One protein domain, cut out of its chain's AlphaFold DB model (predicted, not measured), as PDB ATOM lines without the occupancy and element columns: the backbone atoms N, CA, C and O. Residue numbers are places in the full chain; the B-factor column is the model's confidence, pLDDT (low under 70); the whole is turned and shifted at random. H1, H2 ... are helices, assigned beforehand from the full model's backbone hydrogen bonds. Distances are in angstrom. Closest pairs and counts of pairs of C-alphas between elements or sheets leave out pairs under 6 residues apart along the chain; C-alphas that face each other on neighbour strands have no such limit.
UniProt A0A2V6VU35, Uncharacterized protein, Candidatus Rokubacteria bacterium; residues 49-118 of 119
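Overview. This is residues 49 to 118 of the 119 residues of an uncharacterized protein of Candidatus Rokubacteria bacterium (UniProt A0A2V6VU35). The longest helix, H4, crosses H1 nearly at a right angle, on the side of H1 away from H2, and its far end sticks out as a short arm, residues 113 to 118, of which 113 to 116 belong to H4. H1, H2 and H3 form a triangle of three helices, H1 and H3 running the same way and H2 running back against both, with a long loop, residues 60 to 72, joining H1 to H2. The printed part has 70 residues, with four named helices in the order H1, H2, H3, H4 and no named strand, and its class is all helix. It is compact, with a radius of gyration of the C-alphas of 11.6 A, and spans 31 by 29 by 18 A.

Along the chain. H4 covers residues 104 to 116 and measures 18.3 A from first to last C-alpha, beginning at C-alpha 104 at (-15.435, -46.635, 24.303) and ending at C-alpha 116 at (-25.018, -31.815, 29.204). H1, residues 49 to 59, measures 15.6 A and begins at C-alpha 49 at (-29.533, -46.114, 23.007). H2, residues 73 to 81, measures 12.2 A. H3, residues 86 to 95, measures 14.1 A.

Arrangement. H4 touches H1, the closest C-alphas being those of Ala 56 and His 111, 5.6 A apart, and their lines are about perpendicular, at 86 degrees. H4 and H3 are close but not clearly touching, with the C-alphas of Phe 90 and Leu 104 closest at 6.6 A. H4 and H2 are apart. H1 and H2 touch and form a helical hairpin, with the C-alphas of Ala 54 and Ile 76 closest at 6.0 A; they run opposite ways at a steep tilt of 44 degrees. H2 touches H3, with the C-alphas of Glu 79 and Val 89 closest at 6.6 A; they run opposite ways at a steep tilt of 54 degrees. H1 and H3 are close but not clearly touching, with the C-alphas of Leu 57 and Phe 90 closest at 7.2 A; they run the same way at a shallow tilt of 13 degrees. The helix packing is mostly crossed: the pairs that touch stand at steep or about perpendicular angles. In H1, H2, H3 and H4 every O i to N i+4 pair is within hydrogen-bond range.

Size, cuts and confidence. The two C-alphas farthest apart, those of Ser 82 and Asn 117, are 33.6 A apart. The printed part has no cut. The link from H1 to H2 is long, with 13 residues; that from H2 to H3 is tight, with 4, and that from H3 to H4 is short, with 8. The mean pLDDT of the printed part is 85.7, and residues 64 to 68, residue 101 and residue 118 of the model are under 70.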
ATOM      1  N   GLY A  49     -30.834 -45.923  22.356       90.00
ATOM      2  CA  GLY A  49     -29.533 -46.114  23.007       90.00
ATOM      3  C   GLY A  49     -28.422 -46.470  22.014       90.00
ATOM      4  O   GLY A  49     -27.340 -45.893  22.057       90.00
ATOM      5  N   ASN A  50     -28.719 -47.346  21.052       91.94
ATOM      6  CA  ASN A  50     -27.782 -47.736  20.001       91.94
ATOM      7  C   ASN A  50     -27.425 -46.563  19.073       91.94
ATOM      8  O   ASN A  50     -26.259 -46.389  18.725       91.94
ATOM      9  N   ARG A  51     -28.396 -45.707  18.729       93.38
ATOM     10  CA  ARG A  51     -28.133 -44.483  17.957       93.38
ATOM     11  C   ARG A  51     -27.205 -43.528  18.698       93.38
ATOM     12  O   ARG A  51     -26.308 -42.969  18.077       93.38
ATOM     13  N   ARG A  52     -27.370 -43.362  20.018       91.25
ATOM     14  CA  ARG A  52     -26.478 -42.509  20.827       91.25
ATOM     15  C   ARG A  52     -25.025 -42.975  20.757       91.25
ATOM     16  O   ARG A  52     -24.145 -42.134  20.616       91.25
ATOM     17  N   ILE A  53     -24.790 -44.286  20.835       91.38
ATOM     18  CA  ILE A  53     -23.440 -44.863  20.771       91.38
ATOM     19  C   ILE A  53     -22.845 -44.686  19.371       91.38
ATOM     20  O   ILE A  53     -21.709 -44.241  19.254       91.38
ATOM     21  N   ALA A  54     -23.620 -44.953  18.316       92.44
ATOM     22  CA  ALA A  54     -23.173 -44.731  16.942       92.44
ATOM     23  C   ALA A  54     -22.792 -43.262  16.682       92.44
ATOM     24  O   ALA A  54     -21.757 -42.998  16.080       92.44
ATOM     25  N   VAL A  55     -23.580 -42.311  17.193       92.06
ATOM     26  CA  VAL A  55     -23.266 -40.875  17.111       92.06
ATOM     27  C   VAL A  55     -21.992 -40.533  17.880       92.06
ATOM     28  O   VAL A  55     -21.113 -39.888  17.321       92.06
ATOM     29  N   ALA A  56     -21.841 -41.025  19.112       91.81
ATOM     30  CA  ALA A  56     -20.635 -40.785  19.905       91.81
ATOM     31  C   ALA A  56     -19.369 -41.301  19.204       91.81
ATOM     32  O   ALA A  56     -18.354 -40.611  19.162       91.81
ATOM     33  N   LEU A  57     -19.440 -42.506  18.626       90.88
ATOM     34  CA  LEU A  57     -18.351 -43.086  17.847       90.88
ATOM     35  C   LEU A  57     -18.023 -42.221  16.635       90.88
ATOM     36  O   LEU A  57     -16.859 -41.891  16.430       90.88
ATOM     37  N   PHE A  58     -19.039 -41.808  15.879       90.69
ATOM     38  CA  PHE A  58     -18.868 -40.948  14.716       90.69
ATOM     39  C   PHE A  58     -18.189 -39.617  15.066       90.69
ATOM     40  O   PHE A  58     -17.225 -39.243  14.402       90.69
ATOM     41  N   GLU A  59     -18.648 -38.942  16.124       88.44
ATOM     42  CA  GLU A  59     -18.099 -37.661  16.588       88.44
ATOM     43  C   GLU A  59     -16.700 -37.792  17.201       88.44
ATOM     44  O   GLU A  59     -15.921 -36.842  17.190       88.44
ATOM     45  N   SER A  60     -16.351 -38.969  17.723       87.62
ATOM     46  CA  SER A  60     -15.015 -39.231  18.272       87.62
ATOM     47  C   SER A  60     -13.935 -39.452  17.219       87.62
ATOM     48  O   SER A  60     -12.757 -39.555  17.566       87.62
ATOM     49  N   GLN A  61     -14.312 -39.527  15.944       87.88
ATOM     50  CA  GLN A  61     -13.353 -39.748  14.876       87.88
ATOM     51  C   GLN A  61     -12.434 -38.545  14.726       87.88
ATOM     52  O   GLN A  61     -12.856 -37.426  14.438       87.88
ATOM     53  N   ARG A  62     -11.146 -38.806  14.904       83.12
ATOM     54  CA  ARG A  62     -10.057 -37.866  14.674       83.12
ATOM     55  C   ARG A  62      -9.059 -38.565  13.758       83.12
ATOM     56  O   ARG A  62      -8.003 -38.973  14.243       83.12
ATOM     57  N   PRO A  63      -9.422 -38.771  12.476       76.62
ATOM     58  CA  PRO A  63      -8.560 -39.454  11.526       76.62
ATOM     59  C   PRO A  63      -7.212 -38.737  11.484       76.62
ATOM     60  O   PRO A  63      -7.132 -37.538  11.222       76.62
ATOM     61  N   THR A  64      -6.150 -39.466  11.817       68.69
ATOM     62  CA  THR A  64      -4.792 -38.912  11.913       68.69
ATOM     63  C   THR A  64      -4.117 -38.788  10.548       68.69
ATOM     64  O   THR A  64      -3.150 -38.044  10.407       68.69
ATOM     65  N   ALA A  65      -4.641 -39.477   9.532       66.69
ATOM     66  CA  ALA A  65      -4.173 -39.406   8.155       66.69
ATOM     67  C   ALA A  65      -5.115 -38.551   7.295       66.69
ATOM     68  O   ALA A  65      -6.332 -38.719   7.347       66.69
ATOM     69  N   GLN A  66      -4.551 -37.708   6.423       62.47
ATOM     70  CA  GLN A  66      -5.303 -36.867   5.474       62.47
ATOM     71  C   GLN A  66      -6.185 -37.661   4.489       62.47
ATOM     72  O   GLN A  66      -7.087 -37.087   3.887       62.47
ATOM     73  N   HIS A  67      -5.970 -38.977   4.368       60.56
ATOM     74  CA  HIS A  67      -6.774 -39.893   3.550       60.56
ATOM     75  C   HIS A  67      -7.502 -40.979   4.362       60.56
ATOM     76  O   HIS A  67      -8.069 -41.902   3.777       60.56
ATOM     77  N   ALA A  68      -7.488 -40.916   5.700       66.88
ATOM     78  CA  ALA A  68      -8.265 -41.849   6.510       66.88
ATOM     79  C   ALA A  68      -9.758 -41.526   6.358       66.88
ATOM     80  O   ALA A  68     -10.245 -40.500   6.831       66.88
ATOM     81  N   GLN A  69     -10.475 -42.412   5.668       75.62
ATOM     82  CA  GLN A  69     -11.909 -42.283   5.453       75.62
ATOM     83  C   GLN A  69     -12.648 -42.474   6.780       75.62
ATOM     84  O   GLN A  69     -12.732 -43.590   7.296       75.62
ATOM     85  N   SER A  70     -13.202 -41.386   7.313       81.81
ATOM     86  CA  SER A  70     -14.097 -41.422   8.468       81.81
ATOM     87  C   SER A  70     -15.252 -42.389   8.210       81.81
ATOM     88  O   SER A  70     -15.938 -42.314   7.190       81.81
ATOM     89  N   MET A  71     -15.501 -43.288   9.153       86.88
ATOM     90  CA  MET A  71     -16.637 -44.191   9.121       86.88
ATOM     91  C   MET A  71     -17.931 -43.394   9.300       86.88
ATOM     92  O   MET A  71     -18.083 -42.653  10.268       86.88
ATOM     93  N   THR A  72     -18.876 -43.522   8.372       91.12
ATOM     94  CA  THR A  72     -20.166 -42.817   8.436       91.12
ATOM     95  C   THR A  72     -21.118 -43.494   9.418       91.12
ATOM     96  O   THR A  72     -21.015 -44.698   9.650       91.12
ATOM     97  N   LEU A  73     -22.090 -42.748   9.962       91.50
ATOM     98  CA  LEU A  73     -23.129 -43.274  10.868       91.50
ATOM     99  C   LEU A  73     -23.843 -44.510  10.314       91.50
ATOM    100  O   LEU A  73     -24.157 -45.432  11.067       91.50
ATOM    101  N   GLU A  74     -24.088 -44.527   9.006       91.06
ATOM    102  CA  GLU A  74     -24.705 -45.652   8.309       91.06
ATOM    103  C   GLU A  74     -23.829 -46.892   8.404       91.06
ATOM    104  O   GLU A  74     -24.315 -47.941   8.817       91.06
ATOM    105  N   ARG A  75     -22.525 -46.748   8.150       91.06
ATOM    106  CA  ARG A  75     -21.580 -47.852   8.272       91.06
ATOM    107  C   ARG A  75     -21.444 -48.342   9.713       91.06
ATOM    108  O   ARG A  75     -21.437 -49.546   9.943       91.06
ATOM    109  N   ILE A  76     -21.406 -47.438  10.698       91.81
ATOM    110  CA  ILE A  76     -21.394 -47.829  12.123       91.81
ATOM    111  C   ILE A  76     -22.659 -48.626  12.475       91.81
ATOM    112  O   ILE A  76     -22.606 -49.621  13.200       91.81
ATOM    113  N   ALA A  77     -23.805 -48.206  11.944       92.94
ATOM    114  CA  ALA A  77     -25.065 -48.889  12.173       92.94
ATOM    115  C   ALA A  77     -25.162 -50.235  11.446       92.94
ATOM    116  O   ALA A  77     -25.710 -51.181  12.010       92.94
ATOM    117  N   GLU A  78     -24.614 -50.349  10.236       91.88
ATOM    118  CA  GLU A  78     -24.473 -51.621   9.522       91.88
ATOM    119  C   GLU A  78     -23.666 -52.617  10.341       91.88
ATOM    120  O   GLU A  78     -24.150 -53.713  10.589       91.88
ATOM    121  N   GLU A  79     -22.498 -52.218  10.846       92.19
ATOM    122  CA  GLU A  79     -21.648 -53.087  11.664       92.19
ATOM    123  C   GLU A  79     -22.403 -53.597  12.899       92.19
ATOM    124  O   GLU A  79     -22.336 -54.782  13.240       92.19
ATOM    125  N   LYS A  80     -23.208 -52.730  13.528       91.44
ATOM    126  CA  LYS A  80     -24.079 -53.134  14.634       91.44
ATOM    127  C   LYS A  80     -25.165 -54.123  14.197       91.44
ATOM    128  O   LYS A  80     -25.456 -55.071  14.928       91.44
ATOM    129  N   ARG A  81     -25.779 -53.911  13.032       88.44
ATOM    130  CA  ARG A  81     -26.807 -54.804  12.465       88.44
ATOM    131  C   ARG A  81     -26.239 -56.139  11.995       88.44
ATOM    132  O   ARG A  81     -26.947 -57.135  12.071       88.44
ATOM    133  N   SER A  82     -24.973 -56.179  11.590       89.25
ATOM    134  CA  SER A  82     -24.233 -57.405  11.273       89.25
ATOM    135  C   SER A  82     -23.958 -58.280  12.502       89.25
ATOM    136  O   SER A  82     -23.370 -59.346  12.363       89.25
ATOM    137  N   GLY A  83     -24.375 -57.849  13.698       90.56
ATOM    138  CA  GLY A  83     -24.239 -58.604  14.942       90.56
ATOM    139  C   GLY A  83     -23.027 -58.210  15.783       90.56
ATOM    140  O   GLY A  83     -22.871 -58.742  16.880       90.56
ATOM    141  N   LYS A  84     -22.201 -57.254  15.333       92.56
ATOM    142  CA  LYS A  84     -21.024 -56.823  16.094       92.56
ATOM    143  C   LYS A  84     -21.422 -56.092  17.373       92.56
ATOM    144  O   LYS A  84     -22.413 -55.352  17.453       92.56
ATOM    145  N   THR A  85     -20.622 -56.275  18.412       92.62
ATOM    146  CA  THR A  85     -20.726 -55.499  19.646       92.62
ATOM    147  C   THR A  85     -20.153 -54.096  19.452       92.62
ATOM    148  O   THR A  85     -19.295 -53.864  18.604       92.62
ATOM    149  N   TRP A  86     -20.589 -53.131  20.266       91.44
ATOM    150  CA  TRP A  86     -20.061 -51.762  20.191       91.44
ATOM    151  C   TRP A  86     -18.553 -51.692  20.432       91.44
ATOM    152  O   TRP A  86     -17.880 -50.846  19.850       91.44
ATOM    153  N   ASN A  87     -18.023 -52.608  21.246       91.56
ATOM    154  CA  ASN A  87     -16.592 -52.719  21.481       91.56
ATOM    155  C   ASN A  87     -15.841 -53.218  20.236       91.56
ATOM    156  O   ASN A  87     -14.786 -52.685  19.922       91.56
ATOM    157  N   GLU A  88     -16.385 -54.183  19.491       92.88
ATOM    158  CA  GLU A  88     -15.779 -54.641  18.230       92.88
ATOM    159  C   GLU A  88     -15.777 -53.547  17.163       92.88
ATOM    160  O   GLU A  88     -14.764 -53.344  16.497       92.88
ATOM    161  N   VAL A  89     -16.879 -52.799  17.035       91.81
ATOM    162  CA  VAL A  89     -16.958 -51.661  16.106       91.81
ATOM    163  C   VAL A  89     -15.949 -50.577  16.492       91.81
ATOM    164  O   VAL A  89     -15.214 -50.083  15.641       91.81
ATOM    165  N   PHE A  90     -15.841 -50.260  17.785       91.38
ATOM    166  CA  PHE A  90     -14.836 -49.334  18.306       91.38
ATOM    167  C   PHE A  90     -13.402 -49.798  18.007       91.38
ATOM    168  O   PHE A  90     -12.578 -49.017  17.535       91.38
ATOM    169  N   GLN A  91     -13.101 -51.077  18.243       90.25
ATOM    170  CA  GLN A  91     -11.782 -51.651  17.979       90.25
ATOM    171  C   GLN A  91     -11.444 -51.645  16.484       90.25
ATOM    172  O   GLN A  91     -10.298 -51.374  16.132       90.25
ATOM    173  N   ALA A  92     -12.426 -51.874  15.606       89.62
ATOM    174  CA  ALA A  92     -12.245 -51.731  14.163       89.62
ATOM    175  C   ALA A  92     -11.873 -50.285  13.792       89.62
ATOM    176  O   ALA A  92     -10.867 -50.071  13.119       89.62
ATOM    177  N   MET A  93     -12.598 -49.294  14.322       88.94
ATOM    178  CA  MET A  93     -12.297 -47.874  14.094       88.94
ATOM    179  C   MET A  93     -10.909 -47.477  14.618       88.94
ATOM    180  O   MET A  93     -10.180 -46.735  13.961       88.94
ATOM    181  N   LYS A  94     -10.517 -47.988  15.788       87.38
ATOM    182  CA  LYS A  94      -9.188 -47.759  16.371       87.38
ATOM    183  C   LYS A  94      -8.076 -48.396  15.534       87.38
ATOM    184  O   LYS A  94      -7.056 -47.758  15.300       87.38
ATOM    185  N   SER A  95      -8.286 -49.619  15.047       87.19
ATOM    186  CA  SER A  95      -7.356 -50.320  14.147       87.19
ATOM    187  C   SER A  95      -7.131 -49.553  12.838       87.19
ATOM    188  O   SER A  95      -6.017 -49.487  12.332       87.19
ATOM    189  N   GLN A  96      -8.174 -48.893  12.330       84.75
ATOM    190  CA  GLN A  96      -8.104 -48.027  11.149       84.75
ATOM    191  C   GLN A  96      -7.466 -46.652  11.422       84.75
ATOM    192  O   GLN A  96      -7.357 -45.840  10.505       84.75
ATOM    193  N   GLY A  97      -7.079 -46.353  12.667       85.88
ATOM    194  CA  GLY A  97      -6.546 -45.045  13.054       85.88
ATOM    195  C   GLY A  97      -7.589 -43.920  13.050       85.88
ATOM    196  O   GLY A  97      -7.221 -42.747  13.026       85.88
ATOM    197  N   LEU A  98      -8.887 -44.254  13.066       86.12
ATOM    198  CA  LEU A  98      -9.980 -43.273  13.082       86.12
ATOM    199  C   LEU A  98     -10.205 -42.693  14.476       86.12
ATOM    200  O   LEU A  98     -10.598 -41.538  14.610       86.12
ATOM    201  N   ILE A  99      -9.963 -43.493  15.512       85.88
ATOM    202  CA  ILE A  99     -10.049 -43.075  16.909       85.88
ATOM    203  C   ILE A  99      -8.669 -43.256  17.533       85.88
ATOM    204  O   ILE A  99      -8.010 -44.276  17.323       85.88
ATOM    205  N   GLN A 100      -8.232 -42.261  18.307       78.94
ATOM    206  CA  GLN A 100      -6.963 -42.320  19.032       78.94
ATOM    207  C   GLN A 100      -7.013 -43.366  20.162       78.94
ATOM    208  O   GLN A 100      -8.001 -44.082  20.316       78.94
ATOM    209  N   ALA A 101      -5.941 -43.501  20.950       64.12
ATOM    210  CA  ALA A 101      -5.822 -44.472  22.047       64.12
ATOM    211  C   ALA A 101      -6.757 -44.184  23.250       64.12
ATOM    212  O   ALA A 101      -6.337 -44.203  24.399       64.12
ATOM    213  N   GLU A 102      -8.034 -43.929  22.983       78.81
ATOM    214  CA  GLU A 102      -9.118 -43.771  23.943       78.81
ATOM    215  C   GLU A 102      -9.843 -45.119  24.138       78.81
ATOM    216  O   GLU A 102      -9.511 -46.139  23.517       78.81
ATOM    217  N   THR A 103     -10.825 -45.138  25.038       87.81
ATOM    218  CA  THR A 103     -11.736 -46.273  25.262       87.81
ATOM    219  C   THR A 103     -13.161 -45.892  24.873       87.81
ATOM    220  O   THR A 103     -13.521 -44.712  24.899       87.81
ATOM    221  N   LEU A 104     -14.014 -46.881  24.581       87.25
ATOM    222  CA  LEU A 104     -15.435 -46.635  24.303       87.25
ATOM    223  C   LEU A 104     -16.110 -45.843  25.438       87.25
ATOM    224  O   LEU A 104     -16.876 -44.921  25.177       87.25
ATOM    225  N   ALA A 105     -15.787 -46.155  26.696       86.94
ATOM    226  CA  ALA A 105     -16.312 -45.434  27.854       86.94
ATOM    227  C   ALA A 105     -15.897 -43.953  27.858       86.94
ATOM    228  O   ALA A 105     -16.707 -43.087  28.178       86.94
ATOM    229  N   GLN A 106     -14.663 -43.643  27.453       87.31
ATOM    230  CA  GLN A 106     -14.169 -42.268  27.358       87.31
ATOM    231  C   GLN A 106     -14.836 -41.492  26.215       87.31
ATOM    232  O   GLN A 106     -15.217 -40.336  26.406       87.31
ATOM    233  N   VAL A 107     -15.049 -42.142  25.066       88.19
ATOM    234  CA  VAL A 107     -15.816 -41.581  23.942       88.19
ATOM    235  C   VAL A 107     -17.247 -41.257  24.370       88.19
ATOM    236  O   VAL A 107     -17.714 -40.132  24.184       88.19
ATOM    237  N   LEU A 108     -17.927 -42.210  25.013       87.50
ATOM    238  CA  LEU A 108     -19.293 -42.023  25.500       87.50
ATOM    239  C   LEU A 108     -19.373 -40.958  26.598       87.50
ATOM    240  O   LEU A 108     -20.273 -40.125  26.566       87.50
ATOM    241  N   GLY A 109     -18.420 -40.935  27.531       88.31
ATOM    242  CA  GLY A 109     -18.367 -39.937  28.598       88.31
ATOM    243  C   GLY A 109     -18.086 -38.519  28.092       88.31
ATOM    244  O   GLY A 109     -18.573 -37.551  28.673       88.31
ATOM    245  N   ARG A 110     -17.324 -38.366  27.001       85.06
ATOM    246  CA  ARG A 110     -17.139 -37.075  26.318       85.06
ATOM    247  C   ARG A 110     -18.429 -36.639  25.629       85.06
ATOM    248  O   ARG A 110     -18.823 -35.487  25.779       85.06
ATOM    249  N   HIS A 111     -19.081 -37.557  24.916       86.62
ATOM    250  CA  HIS A 111     -20.353 -37.299  24.240       86.62
ATOM    251  C   HIS A 111     -21.451 -36.871  25.215       86.62
ATOM    252  O   HIS A 111     -22.165 -35.904  24.968       86.62
ATOM    253  N   ASP A 112     -21.561 -37.561  26.348       86.31
ATOM    254  CA  ASP A 112     -22.550 -37.254  27.381       86.31
ATOM    255  C   ASP A 112     -22.297 -35.877  28.017       86.31
ATOM    256  O   ASP A 112     -23.204 -35.045  28.066       86.31
ATOM    257  N   ARG A 113     -21.036 -35.567  28.361       84.56
ATOM    258  CA  ARG A 113     -20.636 -34.235  28.848       84.56
ATOM    259  C   ARG A 113     -20.895 -33.121  27.834       84.56
ATOM    260  O   ARG A 113     -21.399 -32.066  28.209       84.56
ATOM    261  N   ALA A 114     -20.577 -33.347  26.560       82.88
ATOM    262  CA  ALA A 114     -20.838 -32.383  25.493       82.88
ATOM    263  C   ALA A 114     -22.341 -32.109  25.323       82.88
ATOM    264  O   ALA A 114     -22.732 -30.988  25.002       82.88
ATOM    265  N   ARG A 115     -23.181 -33.120  25.572       81.19
ATOM    266  CA  ARG A 115     -24.638 -32.986  25.579       81.19
ATOM    267  C   ARG A 115     -25.141 -32.195  26.780       81.19
ATOM    268  O   ARG A 115     -25.981 -31.326  26.605       81.19
ATOM    269  N   TYR A 116     -24.625 -32.494  27.971       80.81
ATOM    270  CA  TYR A 116     -25.018 -31.815  29.204       80.81
ATOM    271  C   TYR A 116     -24.681 -30.320  29.171       80.81
ATOM    272  O   TYR A 116     -25.500 -29.501  29.558       80.81
ATOM    273  N   ASN A 117     -23.519 -29.950  28.625       81.44
ATOM    274  CA  ASN A 117     -23.092 -28.552  28.516       81.44
ATOM    275  C   ASN A 117     -23.875 -27.726  27.468       81.44
ATOM    276  O   ASN A 117     -23.573 -26.553  27.272       81.44
ATOM    277  N   ARG A 118     -24.814 -28.335  26.729       65.38
ATOM    278  CA  ARG A 118     -25.613 -27.677  25.678       65.38
ATOM    279  C   ARG A 118     -27.092 -27.495  26.075       65.38
ATOM    280  O   ARG A 118     -27.858 -26.978  25.265       65.38
TER     281      ARG A 118